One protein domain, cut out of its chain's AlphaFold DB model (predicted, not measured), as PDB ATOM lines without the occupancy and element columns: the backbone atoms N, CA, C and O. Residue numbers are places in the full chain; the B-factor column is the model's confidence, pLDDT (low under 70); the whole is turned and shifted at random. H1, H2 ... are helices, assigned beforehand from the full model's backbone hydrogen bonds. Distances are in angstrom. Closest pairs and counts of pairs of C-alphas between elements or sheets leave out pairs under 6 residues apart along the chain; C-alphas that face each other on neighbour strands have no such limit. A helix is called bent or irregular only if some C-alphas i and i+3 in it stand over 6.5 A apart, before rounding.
ATOM      1  N   LYS A   8     326.821 420.177 481.905       91.75
ATOM      2  CA  LYS A   8     325.552 419.588 481.456       91.75
ATOM      3  C   LYS A   8     325.733 418.986 480.066       91.75
ATOM      4  O   LYS A   8     325.428 417.809 479.884       91.75
ATOM      5  N   ARG A   9     326.312 419.741 479.121       92.56
ATOM      6  CA  ARG A   9     326.599 419.225 477.770       92.56
ATOM      7  C   ARG A   9     327.565 418.045 477.792       92.56
ATOM      8  O   ARG A   9     327.297 417.078 477.094       92.56
ATOM      9  N   LEU A  10     328.596 418.023 478.644       88.19
ATOM     10  CA  LEU A  10     329.442 416.825 478.797       88.19
ATOM     11  C   LEU A  10     328.625 415.551 479.081       88.19
ATOM     12  O   LEU A  10     328.985 414.472 478.616       88.19
ATOM     13  N   ASN A  11     327.513 415.655 479.810       82.81
ATOM     14  CA  ASN A  11     326.681 414.510 480.169       82.81
ATOM     15  C   ASN A  11     325.552 414.219 479.158       82.81
ATOM     16  O   ASN A  11     325.209 413.049 478.982       82.81
ATOM     17  N   THR A  12     325.027 415.222 478.442       86.50
ATOM     18  CA  THR A  12     323.894 415.052 477.503       86.50
ATOM     19  C   THR A  12     324.254 415.049 476.014       86.50
ATOM     20  O   THR A  12     323.494 414.513 475.216       86.50
ATOM     21  N   ASP A  13     325.369 415.663 475.622       90.12
ATOM     22  CA  ASP A  13     325.755 415.926 474.232       90.12
ATOM     23  C   ASP A  13     326.970 415.063 473.851       90.12
ATOM     24  O   ASP A  13     328.068 415.196 474.399       90.12
ATOM     25  N   LEU A  14     326.741 414.124 472.930       87.94
ATOM     26  CA  LEU A  14     327.713 413.102 472.546       87.94
ATOM     27  C   LEU A  14     328.902 413.692 471.774       87.94
ATOM     28  O   LEU A  14     330.043 413.278 471.992       87.94
ATOM     29  N   ARG A  15     328.630 414.675 470.907       92.31
ATOM     30  CA  ARG A  15     329.634 415.351 470.083       92.31
ATOM     31  C   ARG A  15     330.486 416.273 470.946       92.31
ATOM     32  O   ARG A  15     331.707 416.157 470.920       92.31
ATOM     33  N   TYR A  16     329.860 417.092 471.791       93.06
ATOM     34  CA  TYR A  16     330.568 417.987 472.710       93.06
ATOM     35  C   TYR A  16     331.460 417.230 473.704       93.06
ATOM     36  O   TYR A  16     332.581 417.657 473.981       93.06
ATOM     37  N   ARG A  17     331.004 416.070 474.208       89.50
ATOM     38  CA  ARG A  17     331.846 415.176 475.017       89.50
ATOM     39  C   ARG A  17     333.077 414.716 474.233       89.50
ATOM     40  O   ARG A  17     334.188 414.846 474.738       89.50
ATOM     41  N   PHE A  18     332.885 414.187 473.023       88.75
ATOM     42  CA  PHE A  18     333.978 413.704 472.176       88.75
ATOM     43  C   PHE A  18     334.980 414.818 471.822       88.75
ATOM     44  O   PHE A  18     336.187 414.600 471.919       88.75
ATOM     45  N   GLU A  19     334.509 416.019 471.487       90.31
ATOM     46  CA  GLU A  19     335.355 417.186 471.200       90.31
ATOM     47  C   GLU A  19     336.183 417.622 472.414       90.31
ATOM     48  O   GLU A  19     337.392 417.828 472.292       90.31
ATOM     49  N   TYR A  20     335.559 417.734 473.593       90.38
ATOM     50  CA  TYR A  20     336.258 418.075 474.835       90.38
ATOM     51  C   TYR A  20     337.370 417.069 475.154       90.38
ATOM     52  O   TYR A  20     338.491 417.465 475.469       90.38
ATOM     53  N   LEU A  21     337.074 415.773 475.037       87.19
ATOM     54  CA  LEU A  21     338.049 414.712 475.278       87.19
ATOM     55  C   LEU A  21     339.176 414.748 474.250       87.19
ATOM     56  O   LEU A  21     340.340 414.702 474.631       87.19
ATOM     57  N   SER A  22     338.846 414.891 472.966       87.00
ATOM     58  CA  SER A  22     339.845 414.945 471.896       87.00
ATOM     59  C   SER A  22     340.825 416.099 472.121       87.00
ATOM     60  O   SER A  22     342.033 415.881 472.107       87.00
ATOM     61  N   LYS A  23     340.323 417.293 472.476       89.25
ATOM     62  CA  LYS A  23     341.149 418.434 472.910       89.25
ATOM     63  C   LYS A  23     342.006 418.110 474.136       89.25
ATOM     64  O   LYS A  23     343.210 418.334 474.110       89.25
ATOM     65  N   PHE A  24     341.400 417.590 475.207       87.69
ATOM     66  CA  PHE A  24     342.082 417.300 476.477       87.69
ATOM     67  C   PHE A  24     343.226 416.282 476.326       87.69
ATOM     68  O   PHE A  24     344.183 416.296 477.097       87.69
ATOM     69  N   LEU A  25     343.127 415.412 475.321       85.00
ATOM     70  CA  LEU A  25     344.064 414.326 475.036       85.00
ATOM     71  C   LEU A  25     345.034 414.641 473.889       85.00
ATOM     72  O   LEU A  25     345.995 413.902 473.698       85.00
ATOM     73  N   ASN A  26     344.814 415.745 473.167       87.31
ATOM     74  CA  ASN A  26     345.472 416.097 471.903       87.31
ATOM     75  C   ASN A  26     345.238 415.074 470.769       87.31
ATOM     76  O   ASN A  26     346.092 414.921 469.903       87.31
ATOM     77  N   PHE A  27     344.085 414.396 470.768       86.00
ATOM     78  CA  PHE A  27     343.695 413.458 469.710       86.00
ATOM     79  C   PHE A  27     343.345 414.203 468.420       86.00
ATOM     80  O   PHE A  27     342.470 415.075 468.419       86.00
ATOM     81  N   ALA A  28     344.010 413.839 467.327       87.94
ATOM     82  CA  ALA A  28     343.914 414.499 466.032       87.94
ATOM     83  C   ALA A  28     343.644 413.515 464.874       87.94
ATOM     84  O   ALA A  28     343.639 412.293 465.032       87.94
ATOM     85  N   SER A  29     343.473 414.067 463.667       89.38
ATOM     86  CA  SER A  29     343.455 413.321 462.397       89.38
ATOM     87  C   SER A  29     344.641 412.366 462.249       89.38
ATOM     88  O   SER A  29     344.501 411.260 461.732       89.38
ATOM     89  N   ASP A  30     345.806 412.793 462.725       89.94
ATOM     90  CA  ASP A  30     347.073 412.087 462.583       89.94
ATOM     91  C   ASP A  30     347.091 410.797 463.414       89.94
ATOM     92  O   ASP A  30     347.607 409.777 462.961       89.94
ATOM     93  N   ASP A  31     346.458 410.798 464.591       88.31
ATOM     94  CA  ASP A  31     346.290 409.601 465.420       88.31
ATOM     95  C   ASP A  31     345.360 408.589 464.749       88.31
ATOM     96  O   ASP A  31     345.632 407.388 464.764       88.31
ATOM     97  N   ILE A  32     344.287 409.067 464.108       88.94
ATOM     98  CA  ILE A  32     343.372 408.226 463.328       88.94
ATOM     99  C   ILE A  32     344.126 407.593 462.148       88.94
ATOM    100  O   ILE A  32     344.046 406.381 461.953       88.94
ATOM    101  N   ALA A  33     344.939 408.370 461.427       91.06
ATOM    102  CA  ALA A  33     345.776 407.867 460.339       91.06
ATOM    103  C   ALA A  33     346.815 406.829 460.819       91.06
ATOM    104  O   ALA A  33     346.998 405.799 460.166       91.06
ATOM    105  N   LEU A  34     347.451 407.041 461.979       89.69
ATOM    106  CA  LEU A  34     348.365 406.071 462.603       89.69
ATOM    107  C   LEU A  34     347.642 404.777 463.018       89.69
ATOM    108  O   LEU A  34     348.159 403.678 462.802       89.69
ATOM    109  N   LEU A  35     346.430 404.883 463.569       86.94
ATOM    110  CA  LEU A  35     345.591 403.737 463.932       86.94
ATOM    111  C   LEU A  35     345.140 402.944 462.697       86.94
ATOM    112  O   LEU A  35     345.247 401.715 462.698       86.94
ATOM    113  N   ASN A  36     344.700 403.626 461.632       90.25
ATOM    114  CA  ASN A  36     344.335 402.993 460.363       90.25
ATOM    115  C   ASN A  36     345.560 402.333 459.700       90.25
ATOM    116  O   ASN A  36     345.460 401.202 459.228       90.25
ATOM    117  N   GLY A  37     346.730 402.983 459.727       89.94
ATOM    118  CA  GLY A  37     347.990 402.433 459.215       89.94
ATOM    119  C   GLY A  37     348.484 401.198 459.978       89.94
ATOM    120  O   GLY A  37     349.054 400.287 459.381       89.94
ATOM    121  N   PHE A  38     348.209 401.108 461.283       86.88
ATOM    122  CA  PHE A  38     348.501 399.917 462.087       86.88
ATOM    123  C   PHE A  38     347.468 398.784 461.912       86.88
ATOM    124  O   PHE A  38     347.767 397.621 462.203       86.88
ATOM    125  N   ALA A  39     346.259 399.078 461.425       90.06
ATOM    126  CA  ALA A  39     345.169 398.104 461.337       90.06
ATOM    127  C   ALA A  39     345.534 396.806 460.569       90.06
ATOM    128  O   ALA A  39     345.287 395.727 461.119       90.06
ATOM    129  N   PRO A  40     346.187 396.845 459.382       91.62
ATOM    130  CA  PRO A  40     346.569 395.635 458.643       91.62
ATOM    131  C   PRO A  40     347.528 394.722 459.415       91.62
ATOM    132  O   PRO A  40     347.403 393.501 459.338       91.62
ATOM    133  N   ILE A  41     348.443 395.305 460.197       89.69
ATOM    134  CA  ILE A  41     349.429 394.581 461.017       89.69
ATOM    135  C   ILE A  41     348.738 393.847 462.174       89.69
ATOM    136  O   ILE A  41     349.123 392.735 462.553       89.69
ATOM    137  N   LEU A  42     347.676 394.440 462.727       90.25
ATOM    138  CA  LEU A  42     346.925 393.831 463.817       90.25
ATOM    139  C   LEU A  42     345.909 392.781 463.346       90.25
ATOM    140  O   LEU A  42     345.654 391.835 464.089       90.25
ATOM    141  N   PHE A  43     345.316 392.896 462.152       92.69
ATOM    142  CA  PHE A  43     344.221 392.007 461.723       92.69
ATOM    143  C   PHE A  43     344.499 390.493 461.855       92.69
ATOM    144  O   PHE A  43     343.587 389.800 462.318       92.69
ATOM    145  N   PRO A  44     345.699 389.955 461.537       94.12
ATOM    146  CA  PRO A  44     346.028 388.545 461.777       94.12
ATOM    147  C   PRO A  44     346.122 388.191 463.269       94.12
ATOM    148  O   PRO A  44     345.864 387.056 463.661       94.12
ATOM    149  N   ARG A  45     346.473 389.169 464.112       94.00
ATOM    150  CA  ARG A  45     346.675 389.030 465.562       94.00
ATOM    151  C   ARG A  45     345.360 389.168 466.358       94.00
ATOM    152  O   ARG A  45     345.263 388.619 467.454       94.00
ATOM    153  N   ILE A  46     344.329 389.834 465.814       93.38
ATOM    154  CA  ILE A  46     343.029 390.083 466.487       93.38
ATOM    155  C   ILE A  46     342.372 388.817 467.082       93.38
ATOM    156  O   ILE A  46     341.981 388.885 468.247       93.38
ATOM    157  N   PRO A  47     342.265 387.665 466.385       94.19
ATOM    158  CA  PRO A  47     341.637 386.469 466.962       94.19
ATOM    159  C   PRO A  47     342.362 385.947 468.213       94.19
ATOM    160  O   PRO A  47     341.725 385.526 469.177       94.19
ATOM    161  N   VAL A  48     343.698 386.040 468.234       95.56
ATOM    162  CA  VAL A  48     344.532 385.651 469.385       95.56
ATOM    163  C   VAL A  48     344.378 386.649 470.536       95.56
ATOM    164  O   VAL A  48     344.335 386.251 471.698       95.56
ATOM    165  N   ILE A  49     344.244 387.944 470.230       94.62
ATOM    166  CA  ILE A  49     343.965 388.994 471.222       94.62
ATOM    167  C   ILE A  49     342.587 388.779 471.858       94.62
ATOM    168  O   ILE A  49     342.470 388.834 473.082       94.62
ATOM    169  N   ALA A  50     341.563 388.459 471.060       94.94
ATOM    170  CA  ALA A  50     340.240 388.113 471.567       94.94
ATOM    171  C   ALA A  50     340.290 386.862 472.463       94.94
ATOM    172  O   ALA A  50     339.750 386.878 473.567       94.94
ATOM    173  N   ASP A  51     340.988 385.797 472.062       95.31
ATOM    174  CA  ASP A  51     341.107 384.595 472.896       95.31
ATOM    175  C   ASP A  51     341.874 384.849 474.212       95.31
ATOM    176  O   ASP A  51     341.399 384.445 475.277       95.31
ATOM    177  N   LYS A  52     342.983 385.612 474.182       96.94
ATOM    178  CA  LYS A  52     343.680 386.103 475.392       96.94
ATOM    179  C   LYS A  52     342.726 386.884 476.312       96.94
ATOM    180  O   LYS A  52     342.693 386.626 477.516       96.94
ATOM    181  N   VAL A  53     341.930 387.804 475.757       95.56
ATOM    182  CA  VAL A  53     340.920 388.590 476.491       95.56
ATOM    183  C   VAL A  53     339.904 387.687 477.192       95.56
ATOM    184  O   VAL A  53     339.708 387.815 478.401       95.56
ATOM    185  N   TYR A  54     339.292 386.738 476.481       95.12
ATOM    186  CA  TYR A  54     338.290 385.858 477.085       95.12
ATOM    187  C   TYR A  54     338.906 384.909 478.123       95.12
ATOM    188  O   TYR A  54     338.306 384.710 479.179       95.12
ATOM    189  N   ARG A  55     340.137 384.414 477.914       96.06
ATOM    190  CA  ARG A  55     340.888 383.667 478.945       96.06
ATOM    191  C   ARG A  55     341.108 384.498 480.213       96.06
ATOM    192  O   ARG A  55     340.885 383.983 481.306       96.06
ATOM    193  N   LYS A  56     341.463 385.783 480.089       96.19
ATOM    194  CA  LYS A  56     341.642 386.695 481.233       96.19
ATOM    195  C   LYS A  56     340.329 387.005 481.962       96.19
ATOM    196  O   LYS A  56     340.318 387.068 483.186       96.19
ATOM    197  N   LEU A  57     339.215 387.135 481.242       94.25
ATOM    198  CA  LEU A  57     337.882 387.298 481.844       94.25
ATOM    199  C   LEU A  57     337.359 386.019 482.516       94.25
ATOM    200  O   LEU A  57     336.487 386.098 483.378       94.25
ATOM    201  N   PHE A  58     337.890 384.852 482.150       93.88
ATOM    202  CA  PHE A  58     337.554 383.564 482.763       93.88
ATOM    203  C   PHE A  58     338.510 383.153 483.893       93.88
ATOM    204  O   PHE A  58     338.184 382.220 484.625       93.88
ATOM    205  N   SER A  59     339.648 383.842 484.075       95.19
ATOM    206  CA  SER A  59     340.557 383.617 485.211       95.19
ATOM    207  C   SER A  59     340.093 384.269 486.519       95.19
ATOM    208  O   SER A  59     340.749 384.088 487.540       95.19
ATOM    209  N   PHE A  60     338.985 385.016 486.498       95.00
ATOM    210  CA  PHE A  60     338.313 385.536 487.689       95.00
ATOM    211  C   PHE A  60     336.821 385.192 487.622       95.00
ATOM    212  O   PHE A  60     336.171 385.349 486.588       95.00
ATOM    213  N   ASP A  61     336.274 384.728 488.736       90.62
ATOM    214  CA  ASP A  61     334.864 384.382 488.930       90.62
ATOM    215  C   ASP A  61     333.933 385.594 488.757       90.62
ATOM    216  O   ASP A  61     332.952 385.523 488.011       90.62
ATOM    217  N   ILE A  62     334.306 386.731 489.355       92.25
ATOM    218  CA  ILE A  62     333.554 387.992 489.342       92.25
ATOM    219  C   ILE A  62     333.363 388.570 487.926       92.25
ATOM    220  O   ILE A  62     332.370 389.246 487.664       92.25
ATOM    221  N   THR A  63     334.257 388.254 486.981       92.56
ATOM    222  CA  THR A  63     334.061 388.556 485.553       92.56
ATOM    223  C   THR A  63     333.401 387.403 484.798       92.56
ATOM    224  O   THR A  63     332.581 387.653 483.914       92.56
ATOM    225  N   LYS A  64     333.684 386.143 485.158       90.38
ATOM    226  CA  LYS A  64     333.108 384.954 484.508       90.38
ATOM    227  C   LYS A  64     331.578 384.881 484.628       90.38
ATOM    228  O   LYS A  64     330.915 384.431 483.691       90.38
ATOM    229  N   GLN A  65     330.995 385.356 485.731       87.44
ATOM    230  CA  GLN A  65     329.538 385.350 485.951       87.44
ATOM    231  C   GLN A  65     328.730 386.061 484.843       87.44
ATOM    232  O   GLN A  65     327.683 385.556 484.439       87.44
ATOM    233  N   TYR A  66     329.237 387.151 484.247       87.31
ATOM    234  CA  TYR A  66     328.548 387.883 483.164       87.31
ATOM    235  C   TYR A  66     328.441 387.095 481.839       87.31
ATOM    236  O   TYR A  66     327.784 387.530 480.886       87.31
ATOM    237  N   PHE A  67     329.077 385.923 481.759       85.38
ATOM    238  CA  PHE A  67     328.989 384.999 480.627       85.38
ATOM    239  C   PHE A  67     327.971 383.875 480.860       85.38
ATOM    240  O   PHE A  67     327.494 383.295 479.890       85.38
ATOM    241  N   MET A  68     327.556 383.634 482.112       76.81
ATOM    242  CA  MET A  68     326.451 382.725 482.464       76.81
ATOM    243  C   MET A  68     325.065 383.313 482.142       76.81
ATOM    244  O   MET A  68     324.060 382.608 482.197       76.81
ATOM    245  N   ILE A  69     325.013 384.607 481.816       70.69
ATOM    246  CA  ILE A  69     323.815 385.336 481.401       70.69
ATOM    247  C   ILE A  69     323.694 385.281 479.874       70.69
ATOM    248  O   ILE A  69     324.678 385.468 479.150       70.69
ATOM    249  N   ASN A  70     322.474 385.040 479.391       61.09
ATOM    250  CA  ASN A  70     322.189 384.863 477.971       61.09
ATOM    251  C   ASN A  70     322.543 386.127 477.168       61.09
ATOM    252  O   ASN A  70     322.138 387.236 477.523       61.09
ATOM    253  N   THR A  71     323.303 385.961 476.084       59.38
ATOM    254  CA  THR A  71     323.634 387.066 475.169       59.38
ATOM    255  C   THR A  71     322.439 387.342 474.266       59.38
ATOM    256  O   THR A  71     321.893 386.407 473.686       59.38
ATOM    257  N   GLU A  72     322.060 388.606 474.088       57.41
ATOM    258  CA  GLU A  72     321.066 388.946 473.068       57.41
ATOM    259  C   GLU A  72     321.578 388.556 471.668       57.41
ATOM    260  O   GLU A  72     322.768 388.677 471.372       57.41
ATOM    261  N   GLY A  73     320.687 388.028 470.825       58.16
ATOM    262  CA  GLY A  73     321.024 387.539 469.484       58.16
ATOM    263  C   GLY A  73     321.703 386.163 469.425       58.16
ATOM    264  O   GLY A  73     321.970 385.690 468.324       58.16
ATOM    265  N   PHE A  74     321.960 385.497 470.559       61.22
ATOM    266  CA  PHE A  74     322.473 384.124 470.579       61.22
ATOM    267  C   PHE A  74     321.337 383.107 470.779       61.22
ATOM    268  O   PHE A  74     320.797 382.970 471.872       61.22
ATOM    269  N   GLU A  75     321.003 382.364 469.722       61.22
ATOM    270  CA  GLU A  75     319.910 381.370 469.696       61.22
ATOM    271  C   GLU A  75     320.382 379.932 470.023       61.22
ATOM    272  O   GLU A  75     319.668 378.958 469.794       61.22
ATOM    273  N   GLY A  76     321.609 379.770 470.532       61.91
ATOM    274  CA  GLY A  76     322.194 378.462 470.840       61.91
ATOM    275  C   GLY A  76     321.776 377.892 472.200       61.91
ATOM    276  O   GLY A  76     321.439 378.617 473.134       61.91
ATOM    277  N   PHE A  77     321.851 376.565 472.329       56.47
ATOM    278  CA  PHE A  77     321.498 375.849 473.557       56.47
ATOM    279  C   PHE A  77     322.466 376.200 474.704       56.47
ATOM    280  O   PHE A  77     323.677 375.998 474.581       56.47
ATOM    281  N   LEU A  78     321.946 376.707 475.827       57.53
ATOM    282  CA  LEU A  78     322.749 376.943 477.029       57.53
ATOM    283  C   LEU A  78     323.033 375.631 477.779       57.53
ATOM    284  O   LEU A  78     322.129 374.805 477.924       57.53
ATOM    285  N   PRO A  79     324.230 375.472 478.370       53.66
ATOM    286  CA  PRO A  79     324.425 374.544 479.476       53.66
ATOM    287  C   PRO A  79     323.466 374.868 480.631       53.66
ATOM    288  O   PRO A  79     323.328 376.025 481.038       53.66
ATOM    289  N   THR A  80     322.824 373.846 481.198       49.59
ATOM    290  CA  THR A  80     322.043 373.982 482.436       49.59
ATOM    291  C   THR A  80     322.938 374.517 483.562       49.59
ATOM    292  O   THR A  80     324.127 374.206 483.597       49.59
ATOM    293  N   LYS A  81     322.377 375.281 484.515       53.59
ATOM    294  CA  LYS A  81     323.119 376.020 485.568       53.59
ATOM    295  C   LYS A  81     324.167 375.214 486.369       53.59
ATOM    296  O   LYS A  81     325.032 375.827 486.983       53.59
ATOM    297  N   SER A  82     324.101 373.881 486.370       47.12
ATOM    298  CA  SER A  82     325.087 372.970 486.972       47.12
ATOM    299  C   SER A  82     326.429 372.892 486.230       47.12
ATOM    300  O   SER A  82     327.440 372.555 486.841       47.12
ATOM    301  N   HIS A  83     326.467 373.182 484.927       51.06
ATOM    302  CA  HIS A  83     327.660 373.053 484.088       51.06
ATOM    303  C   HIS A  83     328.083 374.435 483.592       51.06
ATOM    304  O   HIS A  83     327.624 374.913 482.557       51.06
ATOM    305  N   GLY A  84     328.932 375.106 484.374       62.00
ATOM    306  CA  GLY A  84     329.349 376.483 484.108       62.00
ATOM    307  C   GLY A  84     329.960 376.680 482.715       62.00
ATOM    308  O   GLY A  84     330.653 375.807 482.194       62.00
ATOM    309  N   VAL A  85     329.723 377.858 482.132       73.56
ATOM    310  CA  VAL A  85     330.161 378.209 480.771       73.56
ATOM    311  C   VAL A  85     331.666 377.975 480.586       73.56
ATOM    312  O   VAL A  85     332.483 378.310 481.453       73.56
ATOM    313  N   SER A  86     332.017 377.402 479.431       84.62
ATOM    314  CA  SER A  86     333.386 377.129 478.983       84.62
ATOM    315  C   SER A  86     333.797 378.067 477.843       84.62
ATOM    316  O   SER A  86     332.955 378.498 477.050       84.62
ATOM    317  N   LEU A  87     335.099 378.342 477.736       86.19
ATOM    318  CA  LEU A  87     335.715 379.174 476.692       86.19
ATOM    319  C   LEU A  87     335.521 378.637 475.270       86.19
ATOM    320  O   LEU A  87     335.595 379.417 474.322       86.19
ATOM    321  N   GLU A  88     335.263 377.335 475.149       85.31
ATOM    322  CA  GLU A  88     335.063 376.625 473.879       85.31
ATOM    323  C   GLU A  88     333.567 376.398 473.568       85.31
ATOM    324  O   GLU A  88     333.206 375.643 472.667       85.31
ATOM    325  N   SER A  89     332.663 377.031 474.327       85.12
ATOM    326  CA  SER A  89     331.226 377.020 474.028       85.12
ATOM    327  C   SER A  89     330.889 377.958 472.865       85.12
ATOM    328  O   SER A  89     331.484 379.026 472.726       85.12
ATOM    329  N   ALA A  90     329.872 377.612 472.068       85.25
ATOM    330  CA  ALA A  90     329.453 378.418 470.914       85.25
ATOM    331  C   ALA A  90     329.092 379.875 471.280       85.25
ATOM    332  O   ALA A  90     329.337 380.788 470.492       85.25
ATOM    333  N   GLN A  91     328.579 380.109 472.495       83.19
ATOM    334  CA  GLN A  91     328.318 381.450 473.027       83.19
ATOM    335  C   GLN A  91     329.614 382.259 473.195       83.19
ATOM    336  O   GLN A  91     329.626 383.460 472.926       83.19
ATOM    337  N   MET A  92     330.707 381.623 473.639       88.25
ATOM    338  CA  MET A  92     332.004 382.287 473.787       88.25
ATOM    339  C   MET A  92     332.697 382.485 472.442       88.25
ATOM    340  O   MET A  92     333.272 383.549 472.245       88.25
ATOM    341  N   SER A  93     332.579 381.553 471.491       89.44
ATOM    342  CA  SER A  93     333.042 381.776 470.111       89.44
ATOM    343  C   SER A  93     332.358 382.999 469.490       89.44
ATOM    344  O   SER A  93     333.037 383.943 469.104       89.44
ATOM    345  N   PHE A  94     331.022 383.064 469.547       87.00
ATOM    346  CA  PHE A  94     330.251 384.227 469.091       87.00
ATOM    347  C   PHE A  94     330.681 385.537 469.781       87.00
ATOM    348  O   PHE A  94     330.849 386.565 469.127       87.00
ATOM    349  N   ARG A  95     330.923 385.516 471.099       89.31
ATOM    350  CA  ARG A  95     331.411 386.693 471.840       89.31
ATOM    351  C   ARG A  95     332.871 387.080 471.494       89.31
ATOM    352  O   ARG A  95     333.178 388.275 471.486       89.31
ATOM    353  N   LYS A  96     333.752 386.128 471.141       92.38
ATOM    354  CA  LYS A  96     335.106 386.388 470.591       92.38
ATOM    355  C   LYS A  96     335.033 387.000 469.184       92.38
ATOM    356  O   LYS A  96     335.766 387.951 468.898       92.38
ATOM    357  N   ASP A  97     334.128 386.515 468.334       90.69
ATOM    358  CA  ASP A  97     333.897 387.045 466.984       90.69
ATOM    359  C   ASP A  97     333.359 388.482 467.032       90.69
ATOM    360  O   ASP A  97     333.885 389.363 466.353       90.69
ATOM    361  N   MET A  98     332.385 388.757 467.908       88.50
ATOM    362  CA  MET A  98     331.850 390.106 468.126       88.50
ATOM    363  C   MET A  98     332.924 391.107 468.580       88.50
ATOM    364  O   MET A  98     332.997 392.211 468.036       88.50
ATOM    365  N   LEU A  99     333.803 390.722 469.516       90.94
ATOM    366  CA  LEU A  99     334.953 391.550 469.909       90.94
ATOM    367  C   LEU A  99     335.927 391.759 468.736       90.94
ATOM    368  O   LEU A  99     336.433 392.863 468.534       90.94
ATOM    369  N   SER A 100     336.158 390.722 467.930       92.31
ATOM    370  CA  SER A 100     337.033 390.790 466.755       92.31
ATOM    371  C   SER A 100     336.482 391.716 465.663       92.31
ATOM    372  O   SER A 100     337.249 392.437 465.025       92.31
ATOM    373  N   MET A 101     335.160 391.735 465.460       90.88
ATOM    374  CA  MET A 101     334.480 392.668 464.554       90.88
ATOM    375  C   MET A 101     334.513 394.106 465.079       90.88
ATOM    376  O   MET A 101     334.797 395.019 464.303       90.88
ATOM    377  N   TYR A 102     334.279 394.308 466.380       90.12
ATOM    378  CA  TYR A 102     334.387 395.617 467.029       90.12
ATOM    379  C   TYR A 102     335.790 396.216 466.857       90.12
ATOM    380  O   TYR A 102     335.923 397.324 466.340       90.12
ATOM    381  N   LEU A 103     336.837 395.453 467.200       90.62
ATOM    382  CA  LEU A 103     338.230 395.883 467.045       90.62
ATOM    383  C   LEU A 103     338.546 396.268 465.597       90.62
ATOM    384  O   LEU A 103     339.073 397.353 465.363       90.62
ATOM    385  N   LYS A 104     338.177 395.426 464.621       91.12
ATOM    386  CA  LYS A 104     338.368 395.739 463.195       91.12
ATOM    387  C   LYS A 104     337.684 397.051 462.812       91.12
ATOM    388  O   LYS A 104     338.362 397.922 462.284       91.12
ATOM    389  N   ARG A 105     336.392 397.216 463.131       90.62
ATOM    390  CA  ARG A 105     335.611 398.417 462.783       90.62
ATOM    391  C   ARG A 105     336.207 399.695 463.377       90.62
ATOM    392  O   ARG A 105     336.264 400.699 462.677       90.62
ATOM    393  N   VAL A 106     336.666 399.655 464.629       89.00
ATOM    394  CA  VAL A 106     337.319 400.803 465.282       89.00
ATOM    395  C   VAL A 106     338.646 401.155 464.606       89.00
ATOM    396  O   VAL A 106     338.904 402.324 464.340       89.00
ATOM    397  N   LEU A 107     339.467 400.156 464.275       88.06
ATOM    398  CA  LEU A 107     340.774 400.365 463.646       88.06
ATOM    399  C   LEU A 107     340.682 400.817 462.181       88.06
ATOM    400  O   LEU A 107     341.596 401.475 461.699       88.06
ATOM    401  N   THR A 108     339.596 400.491 461.473       90.19
ATOM    402  CA  THR A 108     339.340 400.939 460.090       90.19
ATOM    403  C   THR A 108     338.632 402.287 459.980       90.19
ATOM    404  O   THR A 108     338.393 402.742 458.865       90.19
ATOM    405  N   GLN A 109     338.209 402.905 461.087       90.56
ATOM    406  CA  GLN A 109     337.393 404.112 461.003       90.56
ATOM    407  C   GLN A 109     338.258 405.341 460.692       90.56
ATOM    408  O   GLN A 109     338.969 405.831 461.568       90.56
ATOM    409  N   CYS A 110     338.153 405.853 459.462       89.50
ATOM    410  CA  CYS A 110     338.808 407.093 459.035       89.50
ATOM    411  C   CYS A 110     338.087 408.349 459.564       89.50
ATOM    412  O   CYS A 110     338.722 409.341 459.905       89.50
ATOM    413  N   GLU A 111     336.751 408.316 459.654       89.25
ATOM    414  CA  GLU A 111     335.931 409.468 460.052       89.25
ATOM    415  C   GLU A 111     335.215 409.248 461.386       89.25
ATOM    416  O   GLU A 111     334.345 408.385 461.509       89.25
ATOM    417  N   TRP A 112     335.502 410.091 462.374       89.25
ATOM    418  CA  TRP A 112     334.850 410.049 463.686       89.25
ATOM    419  C   TRP A 112     333.631 410.990 463.696       89.25
ATOM    420  O   TRP A 112     333.559 411.999 464.404       89.25
ATOM    421  N   ASN A 113     332.686 410.662 462.810       90.75
ATOM    422  CA  ASN A 113     331.409 411.350 462.620       90.75
ATOM    423  C   ASN A 113     330.335 410.870 463.622       90.75
ATOM    424  O   ASN A 113     330.525 409.875 464.327       90.75
ATOM    425  N   ASP A 114     329.203 411.575 463.715       90.56
ATOM    426  CA  ASP A 114     328.187 411.310 464.745       90.56
ATOM    427  C   ASP A 114     327.591 409.902 464.644       90.56
ATOM    428  O   ASP A 114     327.350 409.274 465.670       90.56
ATOM    429  N   THR A 115     327.454 409.351 463.436       92.25
ATOM    430  CA  THR A 115     327.030 407.959 463.204       92.25
ATOM    431  C   THR A 115     328.005 406.954 463.830       92.25
ATOM    432  O   THR A 115     327.589 405.951 464.418       92.25
ATOM    433  N   PHE A 116     329.314 407.219 463.763       90.00
ATOM    434  CA  PHE A 116     330.317 406.393 464.436       90.00
ATOM    435  C   PHE A 116     330.310 406.588 465.960       90.00
ATOM    436  O   PHE A 116     330.360 405.602 466.699       90.00
ATOM    437  N   LEU A 117     330.163 407.823 466.449       89.31
ATOM    438  CA  LEU A 117     330.038 408.099 467.888       89.31
ATOM    439  C   LEU A 117     328.781 407.438 468.485       89.31
ATOM    440  O   LEU A 117     328.847 406.854 469.567       89.31
ATOM    441  N   GLN A 118     327.654 407.455 467.768       88.56
ATOM    442  CA  GLN A 118     326.425 406.746 468.139       88.56
ATOM    443  C   GLN A 118     326.633 405.227 468.184       88.56
ATOM    444  O   GLN A 118     326.171 404.583 469.126       88.56
ATOM    445  N   TYR A 119     327.377 404.650 467.233       88.44
ATOM    446  CA  TYR A 119     327.761 403.236 467.279       88.44
ATOM    447  C   TYR A 119     328.592 402.902 468.531       88.44
ATOM    448  O   TYR A 119     328.267 401.946 469.238       88.44
ATOM    449  N   LEU A 120     329.614 403.701 468.864       87.00
ATOM    450  CA  LEU A 120     330.402 403.502 470.089       87.00
ATOM    451  C   LEU A 120     329.541 403.636 471.358       87.00
ATOM    452  O   LEU A 120     329.643 402.813 472.268       87.00
ATOM    453  N   SER A 121     328.639 404.621 471.385       85.31
ATOM    454  CA  SER A 121     327.660 404.827 472.459       85.31
ATOM    455  C   SER A 121     326.716 403.628 472.629       85.31
ATOM    456  O   SER A 121     326.469 403.182 473.751       85.31
ATOM    457  N   HIS A 122     326.247 403.034 471.527       84.94
ATOM    458  CA  HIS A 122     325.433 401.817 471.544       84.94
ATOM    459  C   HIS A 122     326.209 400.624 472.126       84.94
ATOM    460  O   HIS A 122     325.701 399.955 473.027       84.94
ATOM    461  N   ILE A 123     327.454 400.391 471.692       85.06
ATOM    462  CA  ILE A 123     328.317 399.332 472.253       85.06
ATOM    463  C   ILE A 123     328.559 399.551 473.758       85.06
ATOM    464  O   ILE A 123     328.514 398.590 474.529       85.06
ATOM    465  N   GLY A 124     328.737 400.799 474.204       82.94
ATOM    466  CA  GLY A 124     328.781 401.143 475.629       82.94
ATOM    467  C   GLY A 124     327.490 400.760 476.362       82.94
ATOM    468  O   GLY A 124     327.536 400.052 477.370       82.94
ATOM    469  N   ARG A 125     326.324 401.145 475.822       82.62
ATOM    470  CA  ARG A 125     325.009 400.820 476.402       82.62
ATOM    471  C   ARG A 125     324.730 399.316 476.478       82.62
ATOM    472  O   ARG A 125     324.128 398.911 477.466       82.62
ATOM    473  N   MET A 126     325.198 398.496 475.529       82.94
ATOM    474  CA  MET A 126     325.035 397.024 475.548       82.94
ATOM    475  C   MET A 126     325.682 396.321 476.758       82.94
ATOM    476  O   MET A 126     325.383 395.159 477.027       82.94
ATOM    477  N   HIS A 127     326.576 396.999 477.487       84.81
ATOM    478  CA  HIS A 127     327.187 396.490 478.721       84.81
ATOM    479  C   HIS A 127     326.428 396.938 479.987       84.81
ATOM    480  O   HIS A 127     326.855 396.661 481.107       84.81
ATOM    481  N   THR A 128     325.293 397.619 479.819       82.00
ATOM    482  CA  THR A 128     324.445 398.179 480.879       82.00
ATOM    483  C   THR A 128     322.999 397.732 480.685       82.00
ATOM    484  O   THR A 128     322.615 397.325 479.596       82.00
ATOM    485  N   ASN A 129     322.139 397.950 481.676       78.62
ATOM    486  CA  ASN A 129     320.699 397.717 481.539       78.62
ATOM    487  C   ASN A 129     319.960 398.708 480.598       78.62
ATOM    488  O   ASN A 129     318.732 398.734 480.604       78.62
ATOM    489  N   GLN A 130     320.669 399.546 479.827       68.88
ATOM    490  CA  GLN A 130     320.088 400.555 478.925       68.88
ATOM    491  C   GLN A 130     320.002 400.119 477.450       68.88
ATOM    492  O   GLN A 130     319.368 400.821 476.659       68.88
ATOM    493  N   ALA A 131     320.672 399.037 477.052       61.88
ATOM    494  CA  ALA A 131     320.538 398.366 475.753       61.88
ATOM    495  C   ALA A 131     321.112 396.944 475.868       61.88
ATOM    496  O   ALA A 131     321.825 396.648 476.821       61.88
ATOM    497  N   GLY A 132     320.858 396.071 474.894       64.69
ATOM    498  CA  GLY A 132     321.221 394.661 475.025       64.69
ATOM    499  C   GLY A 132     320.182 393.876 475.841       64.69
ATOM    500  O   GLY A 132     319.086 394.359 476.137       64.69
ATOM    501  N   SER A 133     320.556 392.679 476.300       62.72
ATOM    502  CA  SER A 133     319.748 391.940 477.277       62.72
ATOM    503  C   SER A 133     319.665 392.725 478.586       62.72
ATOM    504  O   SER A 133     320.685 392.927 479.240       62.72
ATOM    505  N   ALA A 134     318.455 393.077 479.030       63.59
ATOM    506  CA  ALA A 134     318.204 393.838 480.266       63.59
ATOM    507  C   ALA A 134     318.742 393.179 481.561       63.59
ATOM    508  O   ALA A 134     318.738 393.798 482.623       63.59
ATOM    509  N   SER A 135     319.202 391.926 481.477       65.62
ATOM    510  CA  SER A 135     319.882 391.197 482.558       65.62
ATOM    511  C   SER A 135     321.407 391.392 482.597       65.62
ATOM    512  O   SER A 135     322.043 390.992 483.570       65.62
ATOM    513  N   ILE A 136     322.008 392.010 481.575       77.00
ATOM    514  CA  ILE A 136     323.437 392.333 481.526       77.00
ATOM    515  C   ILE A 136     323.648 393.736 482.105       77.00
ATOM    516  O   ILE A 136     323.178 394.738 481.575       77.00
ATOM    517  N   ASN A 137     324.396 393.808 483.202       85.81
ATOM    518  CA  ASN A 137     324.884 395.053 483.784       85.81
ATOM    519  C   ASN A 137     326.307 394.800 484.289       85.81
ATOM    520  O   ASN A 137     326.484 394.305 485.400       85.81
ATOM    521  N   VAL A 138     327.304 395.079 483.453       87.62
ATOM    522  CA  VAL A 138     328.717 394.858 483.778       87.62
ATOM    523  C   VAL A 138     329.247 396.066 484.539       87.62
ATOM    524  O   VAL A 138     329.107 397.207 484.095       87.62
ATOM    525  N   ASP A 139     329.859 395.826 485.694       87.12
ATOM    526  CA  ASP A 139     330.315 396.910 486.554       87.12
ATOM    527  C   ASP A 139     331.570 397.600 486.007       87.12
ATOM    528  O   ASP A 139     332.492 396.966 485.486       87.12
ATOM    529  N   TYR A 140     331.608 398.931 486.140       83.75
ATOM    530  CA  TYR A 140     332.597 399.800 485.487       83.75
ATOM    531  C   TYR A 140     334.050 399.400 485.771       83.75
ATOM    532  O   TYR A 140     334.899 399.475 484.887       83.75
ATOM    533  N   ILE A 141     334.328 398.918 486.986       88.69
ATOM    534  CA  ILE A 141     335.645 398.421 487.394       88.69
ATOM    535  C   ILE A 141     336.136 397.265 486.508       88.69
ATOM    536  O   ILE A 141     337.308 397.237 486.137       88.69
ATOM    537  N   HIS A 142     335.247 396.351 486.111       91.06
ATOM    538  CA  HIS A 142     335.588 395.213 485.260       91.06
ATOM    539  C   HIS A 142     335.784 395.629 483.805       91.06
ATOM    540  O   HIS A 142     336.683 395.110 483.148       91.06
ATOM    541  N   ILE A 143     335.001 396.597 483.320       88.06
ATOM    542  CA  ILE A 143     335.185 397.150 481.973       88.06
ATOM    543  C   ILE A 143     336.516 397.913 481.910       88.06
ATOM    544  O   ILE A 143     337.341 397.616 481.056       88.06
ATOM    545  N   ASN A 144     336.796 398.804 482.865       84.94
ATOM    546  CA  ASN A 144     338.072 399.519 482.959       84.94
ATOM    547  C   ASN A 144     339.285 398.561 483.022       84.94
ATOM    548  O   ASN A 144     340.223 398.690 482.238       84.94
ATOM    549  N   ALA A 145     339.243 397.550 483.897       89.38
ATOM    550  CA  ALA A 145     340.321 396.564 484.019       89.38
ATOM    551  C   ALA A 145     340.518 395.723 482.742       89.38
ATOM    552  O   ALA A 145     341.653 395.419 482.368       89.38
ATOM    553  N   LEU A 146     339.430 395.372 482.049       91.19
ATOM    554  CA  LEU A 146     339.488 394.697 480.753       91.19
ATOM    555  C   LEU A 146     340.147 395.577 479.681       91.19
ATOM    556  O   LEU A 146     340.923 395.076 478.872       91.19
ATOM    557  N   LEU A 147     339.858 396.878 479.685       87.44
ATOM    558  CA  LEU A 147     340.402 397.827 478.716       87.44
ATOM    559  C   LEU A 147     341.907 398.023 478.900       87.44
ATOM    560  O   LEU A 147     342.638 397.881 477.927       87.44
ATOM    561  N   GLY A 148     342.393 398.217 480.130       87.94
ATOM    562  CA  GLY A 148     343.839 398.266 480.400       87.94
ATOM    563  C   GLY A 148     344.574 396.966 480.031       87.94
ATOM    564  O   GLY A 148     345.723 396.995 479.593       87.94
ATOM    565  N   TYR A 149     343.910 395.807 480.124       92.94
ATOM    566  CA  TYR A 149     344.480 394.554 479.617       92.94
ATOM    567  C   TYR A 149     344.475 394.484 478.081       92.94
ATOM    568  O   TYR A 149     345.455 394.049 477.482       92.94
ATOM    569  N   LEU A 150     343.401 394.937 477.429       90.81
ATOM    570  CA  LEU A 150     343.323 395.018 475.970       90.81
ATOM    571  C   LEU A 150     344.389 395.973 475.407       90.81
ATOM    572  O   LEU A 150     345.058 395.619 474.440       90.81
ATOM    573  N   GLU A 151     344.605 397.127 476.043       87.19
ATOM    574  CA  GLU A 151     345.704 398.053 475.752       87.19
ATOM    575  C   GLU A 151     347.059 397.350 475.753       87.19
ATOM    576  O   GLU A 151     347.780 397.408 474.757       87.19
ATOM    577  N   GLN A 152     347.378 396.630 476.835       90.75
ATOM    578  CA  GLN A 152     348.634 395.892 476.951       90.75
ATOM    579  C   GLN A 152     348.834 394.954 475.749       90.75
ATOM    580  O   GLN A 152     349.913 394.932 475.163       90.75
ATOM    581  N   LEU A 153     347.788 394.244 475.312       92.88
ATOM    582  CA  LEU A 153     347.852 393.366 474.138       92.88
ATOM    583  C   LEU A 153     348.025 394.128 472.810       92.88
ATOM    584  O   LEU A 153     348.691 393.627 471.903       92.88
ATOM    585  N   LEU A 154     347.459 395.331 472.684       89.12
ATOM    586  CA  LEU A 154     347.615 396.209 471.513       89.12
ATOM    587  C   LEU A 154     348.993 396.892 471.450       89.12
ATOM    588  O   LEU A 154     349.436 397.261 470.355       89.12
ATOM    589  N   ILE A 155     349.662 397.058 472.593       88.81
ATOM    590  CA  ILE A 155     351.052 397.524 472.702       88.81
ATOM    591  C   ILE A 155     352.015 396.352 472.458       88.81
ATOM    592  O   ILE A 155     352.888 396.471 471.602       88.81
ATOM    593  N   GLU A 156     351.805 395.188 473.090       90.81
ATOM    594  CA  GLU A 156     352.547 393.942 472.813       90.81
ATOM    595  C   GLU A 156     352.554 393.617 471.310       90.81
ATOM    596  O   GLU A 156     353.601 393.309 470.746       90.81
ATOM    597  N   ALA A 157     351.405 393.713 470.638       89.88
ATOM    598  CA  ALA A 157     351.279 393.407 469.212       89.88
ATOM    599  C   ALA A 157     351.991 394.402 468.271       89.88
ATOM    600  O   ALA A 157     352.167 394.084 467.100       89.88
ATOM    601  N   LEU A 158     352.371 395.586 468.765       88.38
ATOM    602  CA  LEU A 158     353.098 396.634 468.033       88.38
ATOM    603  C   LEU A 158     354.599 396.626 468.357       88.38
ATOM    604  O   LEU A 158     355.423 396.934 467.502       88.38
ATOM    605  N   TRP A 159     354.951 396.293 469.599       89.38
ATOM    606  CA  TRP A 159     356.342 396.170 470.026       89.38
ATOM    607  C   TRP A 159     357.002 394.926 469.420       89.38
ATOM    608  O   TRP A 159     358.142 394.984 468.979       89.38
ATOM    609  N   ASN A 160     356.252 393.822 469.318       89.62
ATOM    610  CA  ASN A 160     356.668 392.590 468.637       89.62
ATOM    611  C   ASN A 160     356.380 392.636 467.119       89.62
ATOM    612  O   ASN A 160     355.870 391.664 466.546       89.62
ATOM    613  N   ASP A 161     356.637 393.781 466.482       87.62
ATOM    614  CA  ASP A 161     356.602 393.935 465.028       87.62
ATOM    615  C   ASP A 161     357.844 394.692 464.543       87.62
ATOM    616  O   ASP A 161     357.996 395.896 464.767       87.62
ATOM    617  N   GLU A 162     358.762 393.950 463.929       88.25
ATOM    618  CA  GLU A 162     360.100 394.410 463.537       88.25
ATOM    619  C   GLU A 162     360.080 395.348 462.320       88.25
ATOM    620  O   GLU A 162     361.057 396.047 462.067       88.25
ATOM    621  N   HIS A 163     358.965 395.408 461.584       86.62
ATOM    622  CA  HIS A 163     358.832 396.213 460.367       86.62
ATOM    623  C   HIS A 163     358.367 397.656 460.629       86.62
ATOM    624  O   HIS A 163     358.263 398.449 459.693       86.62
ATOM    625  N   ILE A 164     358.090 398.013 461.888       88.25
ATOM    626  CA  ILE A 164     357.648 399.352 462.292       88.25
ATOM    627  C   ILE A 164     358.835 400.134 462.870       88.25
ATOM    628  O   ILE A 164     359.367 399.770 463.918       88.25
ATOM    629  N   ASP A 165     359.206 401.237 462.210       91.44
ATOM    630  CA  ASP A 165     360.195 402.213 462.698       91.44
ATOM    631  C   ASP A 165     359.874 402.701 464.123       91.44
ATOM    632  O   ASP A 165     358.714 402.933 464.462       91.44
ATOM    633  N   ASP A 166     360.900 402.923 464.950       90.06
ATOM    634  CA  ASP A 166     360.734 403.285 466.362       90.06
ATOM    635  C   ASP A 166     359.974 404.599 466.592       90.06
ATOM    636  O   ASP A 166     359.238 404.716 467.574       90.06
ATOM    637  N   LYS A 167     360.077 405.583 465.689       89.00
ATOM    638  CA  LYS A 167     359.333 406.848 465.805       89.00
ATOM    639  C   LYS A 167     357.864 406.636 465.445       89.00
ATOM    640  O   LYS A 167     356.989 407.184 466.115       89.00
ATOM    641  N   ILE A 168     357.575 405.817 464.430       87.94
ATOM    642  CA  ILE A 168     356.203 405.399 464.090       87.94
ATOM    643  C   ILE A 168     355.606 404.546 465.218       87.94
ATOM    644  O   ILE A 168     354.457 404.768 465.604       87.94
ATOM    645  N   ARG A 169     356.390 403.628 465.799       89.56
ATOM    646  CA  ARG A 169     356.025 402.807 466.962       89.56
ATOM    647  C   ARG A 169     355.681 403.703 468.152       89.56
ATOM    648  O   ARG A 169     354.581 403.591 468.682       89.56
ATOM    649  N   GLN A 170     356.552 404.648 468.517       87.69
ATOM    650  CA  GLN A 170     356.316 405.595 469.611       87.69
ATOM    651  C   GLN A 170     355.056 406.443 469.381       87.69
ATOM    652  O   GLN A 170     354.195 406.493 470.261       87.69
ATOM    653  N   LYS A 171     354.905 407.064 468.200       85.69
ATOM    654  CA  LYS A 171     353.708 407.851 467.852       85.69
ATOM    655  C   LYS A 171     352.433 407.009 467.935       85.69
ATOM    656  O   LYS A 171     351.478 407.413 468.584       85.69
ATOM    657  N   THR A 172     352.448 405.807 467.361       84.12
ATOM    658  CA  THR A 172     351.313 404.873 467.399       84.12
ATOM    659  C   THR A 172     350.979 404.407 468.824       84.12
ATOM    660  O   THR A 172     349.814 404.146 469.105       84.12
ATOM    661  N   ILE A 173     351.944 404.323 469.753       84.06
ATOM    662  CA  ILE A 173     351.646 404.066 471.178       84.06
ATOM    663  C   ILE A 173     350.916 405.263 471.797       84.06
ATOM    664  O   ILE A 173     349.891 405.062 472.442       84.06
ATOM    665  N   MET A 174     351.390 406.495 471.580       78.12
ATOM    666  CA  MET A 174     350.733 407.699 472.116       78.12
ATOM    667  C   MET A 174     349.302 407.856 471.569       78.12
ATOM    668  O   MET A 174     348.370 408.018 472.355       78.12
ATOM    669  N   ALA A 175     349.110 407.664 470.260       72.12
ATOM    670  CA  ALA A 175     347.797 407.621 469.608       72.12
ATOM    671  C   ALA A 175     346.861 406.548 470.210       72.12
ATOM    672  O   ALA A 175     345.656 406.760 470.367       72.12
ATOM    673  N   LYS A 176     347.407 405.378 470.573       63.41
ATOM    674  CA  LYS A 176     346.635 404.241 471.106       63.41
ATOM    675  C   LYS A 176     346.065 404.459 472.499       63.41
ATOM    676  O   LYS A 176     344.967 403.962 472.734       63.41
ATOM    677  N   PHE A 177     346.737 405.199 473.386       55.16
ATOM    678  CA  PHE A 177     346.187 405.506 474.716       55.16
ATOM    679  C   PHE A 177     344.801 406.175 474.598       55.16
ATOM    680  O   PHE A 177     343.875 405.853 475.347       55.16
ATOM    681  N   VAL A 178     344.598 407.028 473.584       51.66
ATOM    682  CA  VAL A 178     343.303 407.685 473.328       51.66
ATOM    683  C   VAL A 178     342.199 406.687 472.946       51.66
ATOM    684  O   VAL A 178     341.031 406.897 473.281       51.66
ATOM    685  N   LEU A 179     342.523 405.551 472.317       53.28
ATOM    686  CA  LEU A 179     341.530 404.542 471.912       53.28
ATOM    687  C   LEU A 179     340.703 404.010 473.101       53.28
ATOM    688  O   LEU A 179     339.567 403.574 472.925       53.28
ATOM    689  N   LEU A 180     341.251 404.080 474.317       54.84
ATOM    690  CA  LEU A 180     340.640 403.546 475.539       54.84
ATOM    691  C   LEU A 180     339.869 404.606 476.333       54.84
ATOM    692  O   LEU A 180     338.865 404.291 476.978       54.84
ATOM    693  N   LEU A 181     340.271 405.873 476.215       50.12
ATOM    694  CA  LEU A 181     339.554 407.026 476.773       50.12
ATOM    695  C   LEU A 181     338.153 407.202 476.168       50.12
ATOM    696  O   LEU A 181     337.243 407.701 476.834       50.12
ATOM    697  N   HIS A 182     337.934 406.675 474.965       51.69
ATOM    698  CA  HIS A 182     336.607 406.527 474.374       51.69
ATOM    699  C   HIS A 182     335.683 405.629 475.211       51.69
ATOM    700  O   HIS A 182     334.536 405.981 475.476       51.69
ATOM    701  N   LEU A 183     336.156 404.483 475.696       51.22
ATOM    702  CA  LEU A 183     335.280 403.519 476.372       51.22
ATOM    703  C   LEU A 183     334.970 403.908 477.826       51.22
ATOM    704  O   LEU A 183     333.855 403.664 478.284       51.22
ATOM    705  N   HIS A 184     335.868 404.633 478.507       50.25
ATOM    706  CA  HIS A 184     335.541 405.312 479.777       50.25
ATOM    707  C   HIS A 184     334.356 406.281 479.632       50.25
ATOM    708  O   HIS A 184     333.532 406.422 480.535       50.25
ATOM    709  N   THR A 185     334.232 406.937 478.477       50.03
ATOM    710  CA  THR A 185     333.385 408.127 478.317       50.03
ATOM    711  C   THR A 185     332.022 407.854 477.675       50.03
ATOM    712  O   THR A 185     331.136 408.709 477.740       50.03
ATOM    713  N   PHE A 186     331.775 406.636 477.178       55.41
ATOM    714  CA  PHE A 186     330.429 406.170 476.799       55.41
ATOM    715  C   PHE A 186     329.671 405.434 477.921       55.41
ATOM    716  O   PHE A 186     328.445 405.387 477.877       55.41
ATOM    717  N   ILE A 187     330.353 404.920 478.955       51.84
ATOM    718  CA  ILE A 187     329.718 404.199 480.086       51.84
ATOM    719  C   ILE A 187     329.352 405.153 481.253       51.84
ATOM    720  O   ILE A 187     328.570 404.815 482.146       51.84
ATOM    721  N   TRP A 188     329.809 406.407 481.190       44.41
ATOM    722  CA  TRP A 188     329.518 407.466 482.166       44.41
ATOM    723  C   TRP A 188     328.035 407.875 482.388       44.41
ATOM    724  O   TRP A 188     327.772 408.473 483.435       44.41
ATOM    725  N   PRO A 189     327.023 407.562 481.535       51.38
ATOM    726  CA  PRO A 189     325.624 407.921 481.816       51.38
ATOM    727  C   PRO A 189     325.094 407.484 483.190       51.38
ATOM    728  O   PRO A 189     324.193 408.131 483.715       51.38
ATOM    729  N   ARG A 190     325.678 406.446 483.814       47.31
ATOM    730  CA  ARG A 190     325.318 406.008 485.177       47.31
ATOM    731  C   ARG A 190     325.666 407.030 486.270       47.31
ATOM    732  O   ARG A 190     324.965 407.096 487.274       47.31
ATOM    733  N   LEU A 191     326.719 407.831 486.088       46.84
ATOM    734  CA  LEU A 191     327.026 408.941 486.998       46.84
ATOM    735  C   LEU A 191     326.116 410.142 486.717       46.84
ATOM    736  O   LEU A 191     325.640 410.772 487.658       46.84
ATOM    737  N   SER A 192     325.767 410.398 485.450       42.66
ATOM    738  CA  SER A 192     324.781 411.434 485.109       42.66
ATOM    739  C   SER A 192     323.390 411.155 485.688       42.66
ATOM    740  O   SER A 192     322.733 412.099 486.121       42.66
ATOM    741  N   THR A 193     322.914 409.904 485.713       47.41
ATOM    742  CA  THR A 193     321.626 409.581 486.355       47.41
ATOM    743  C   THR A 193     321.697 409.681 487.876       47.41
ATOM    744  O   THR A 193     320.718 410.107 488.485       47.41
ATOM    745  N   LEU A 194     322.851 409.396 488.493       44.50
ATOM    746  CA  LEU A 194     323.064 409.676 489.914       44.50
ATOM    747  C   LEU A 194     322.950 411.178 490.211       44.50
ATOM    748  O   LEU A 194     322.174 411.565 491.080       44.50
ATOM    749  N   TYR A 195     323.639 412.030 489.443       43.34
ATOM    750  CA  TYR A 195     323.547 413.487 489.596       43.34
ATOM    751  C   TYR A 195     322.153 414.047 489.277       43.34
ATOM    752  O   TYR A 195     321.730 415.002 489.924       43.34
ATOM    753  N   ALA A 196     321.398 413.446 488.351       42.25
ATOM    754  CA  ALA A 196     320.007 413.828 488.095       42.25
ATOM    755  C   ALA A 196     319.079 413.509 489.286       42.25
ATOM    756  O   ALA A 196     318.213 414.320 489.625       42.25
ATOM    757  N   CYS A 197     319.277 412.369 489.958       40.25
ATOM    758  CA  CYS A 197     318.571 412.041 491.200       40.25
ATOM    759  C   CYS A 197     319.016 412.921 492.380       40.25
ATOM    760  O   CYS A 197     318.177 413.355 493.160       40.25
ATOM    761  N   ILE A 198     320.311 413.228 492.500       47.31
ATOM    762  CA  ILE A 198     320.827 414.120 493.551       47.31
ATOM    763  C   ILE A 198     320.269 415.537 493.373       47.31
ATOM    764  O   ILE A 198     319.687 416.065 494.310       47.31
ATOM    765  N   GLY A 199     320.330 416.116 492.169       44.00
ATOM    766  CA  GLY A 199     319.817 417.468 491.913       44.00
ATOM    767  C   GLY A 199     318.292 417.604 492.037       44.00
ATOM    768  O   GLY A 199     317.797 418.688 492.337       44.00
ATOM    769  N   THR A 200     317.525 416.520 491.858       48.88
ATOM    770  CA  THR A 200     316.082 416.530 492.164       48.88
ATOM    771  C   THR A 200     315.810 416.425 493.664       48.88
ATOM    772  O   THR A 200     314.929 417.128 494.148       48.88
ATOM    773  N   ILE A 201     316.589 415.642 494.417       49.75
ATOM    774  CA  ILE A 201     316.515 415.610 495.889       49.75
ATOM    775  C   ILE A 201     316.906 416.973 496.479       49.75
ATOM    776  O   ILE A 201     316.152 417.526 497.269       49.75
ATOM    777  N   GLU A 202     318.021 417.552 496.039       47.22
ATOM    778  CA  GLU A 202     318.529 418.857 496.483       47.22
ATOM    779  C   GLU A 202     317.538 419.994 496.161       47.22
ATOM    780  O   GLU A 202     317.305 420.876 496.988       47.22
ATOM    781  N   SER A 203     316.861 419.933 495.008       50.88
ATOM    782  CA  SER A 203     315.751 420.840 494.675       50.88
ATOM    783  C   SER A 203     314.550 420.677 495.621       50.88
ATOM    784  O   SER A 203     313.999 421.670 496.093       50.88
ATOM    785  N   MET A 204     314.171 419.440 495.967       50.81
ATOM    786  CA  MET A 204     313.071 419.165 496.905       50.81
ATOM    787  C   MET A 204     313.407 419.531 498.360       50.81
ATOM    788  O   MET A 204     312.508 419.887 499.118       50.81
ATOM    789  N   GLU A 205     314.679 419.459 498.754       50.41
ATOM    790  CA  GLU A 205     315.150 419.791 500.102       50.41
ATOM    791  C   GLU A 205     315.148 421.314 500.326       50.41
ATOM    792  O   GLU A 205     314.544 421.792 501.288       50.41
ATOM    793  N   ASN A 206     315.664 422.094 499.366       54.06
ATOM    794  CA  ASN A 206     315.542 423.561 499.370       54.06
ATOM    795  C   ASN A 206     314.069 424.023 499.358       54.06
ATOM    796  O   ASN A 206     313.680 424.914 500.116       54.06
ATOM    797  N   ASP A 207     313.225 423.375 498.548       58.69
ATOM    798  CA  ASP A 207     311.788 423.662 498.455       58.69
ATOM    799  C   ASP A 207     310.998 423.192 499.707       58.69
ATOM    800  O   ASP A 207     309.841 423.572 499.906       58.69
ATOM    801  N   CYS A 208     311.615 422.412 500.603       52.88
ATOM    802  CA  CYS A 208     311.114 422.143 501.954       52.88
ATOM    803  C   CYS A 208     311.569 423.209 502.962       52.88
ATOM    804  O   CYS A 208     310.745 423.677 503.753       52.88
TER     805      CYS A 208
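What this domain is: This is residues 8 to 208 of the 553 residues of the protein "Hypothetical protein" of Adineta ricciae (UniProt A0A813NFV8). A flat body of mostly crossed helices is built round the hairpin of H8 and H9, with H2, H3 and H7 packing on H9, H4 packing on H8, and H6 packing on H3 and H4. H5 and the long loop of residues 68 to 89 lie at one end of the body, and residues 196 to 208 of H10 stick out from it as an arm. The printed part has 201 residues with ten named helices, H1 to H10 in order along the chain, and no named strand; the class is all helix. The whole is compact, with a radius of gyration of the C-alphas of 19.1 A, and spans 68 by 50 by 27 A.

Where its parts are: H1 is residues 8 to 12 and begins at C-alpha 8 (325.552, 419.588, 481.456). H2 is residues 14 to 25, and H3 is residues 29 to 42. H3 is only just irregular: C-alphas 37 and 40 are 7.0 A apart. H4 is residues 46 to 58, and H5 is residues 61 to 67. H6, residues 90 to 107, is 25.7 A from first to last C-alpha, and H7 is residues 114 to 125. H8, residues 140 to 159, is 28.6 A long. H9, residues 166 to 186, begins at C-alpha 166 (360.734, 403.285, 466.362) and is the longest at 32.2 A. H10, residues 189 to 208, is 28.6 A long and ends at C-alpha 208 (311.114, 422.143, 501.954).

How they stand to each other: H9 is the hub and touches four helices. With H8 it forms a helical hairpin at a shallow tilt of 16 degrees, opposite ways, closest at the C-alphas of Leu 147 and Leu 180, 6.5 A apart. Residues 171 to 176 of H9 touch H3, about perpendicular at 78 degrees, with the C-alphas of Asp 31 and Ala 175 closest at 4.9 A. Residues 178 to 185 of H9 touch H2, closest at the C-alphas of Leu 25 and Val 178, 6.9 A; the tilt of 37 degrees is only just steep. Residues 183 to 186 of H9 touch residues 120 to 125 of H7, closest at the C-alphas of Ser 121 and Phe 186, 5.3 A. H7 also touches H2, about perpendicular at 89 degrees, with the C-alphas of Arg 15 and Asp 114 closest at 6.8 A. Residues 146 to 153 of H8 touch H4, with the C-alphas of Ile 49 and Leu 153 closest at 6.5 A. H4 touches H6 at a steep tilt of 53 degrees, opposite ways, closest at the C-alphas of Ala 50 and Lys 96, 5.5 A. Residues 104 to 107 of H6 touch residues 35 to 39 of H3, closest at the C-alphas of Ala 39 and Leu 107, 5.5 A. H5 and H4 only just touch, with 3 pairs of C-alphas within 8 A, and only at the corner; Phe 58 and Lys 64 have the closest C-alphas, 5.0 A apart. H1 and H2 touch only at the corner, closest at the C-alphas of Leu 10 and Arg 17, 4.8 A. H10 and H9 meet only through their link. H6 and H8 are apart. Every O i to N i+4 pair is within hydrogen-bond range in H1, H2, H4, H6, H7 and H10; the counts are 8 of 10 in H3, 15 of 16 in H8, 10 of 17 in H9 and 1 of 3 in H5, where 3 of 4 O i to N i+3 pairs are within range.

The domain as a whole: The C-alphas farthest apart, of His 163 and Cys 208, are 68.4 A apart. Without residues 196 to 208, which stand free, the body spans 52 by 46 by 25 A. The printed part has no cut. The links from H5 to H6, 22 residues, and from H7 to H8, 14 residues, are long. The mean pLDDT of the printed part is 79.2, and residues 70 to 84, 130 to 135 and 176 to 208 are under 70.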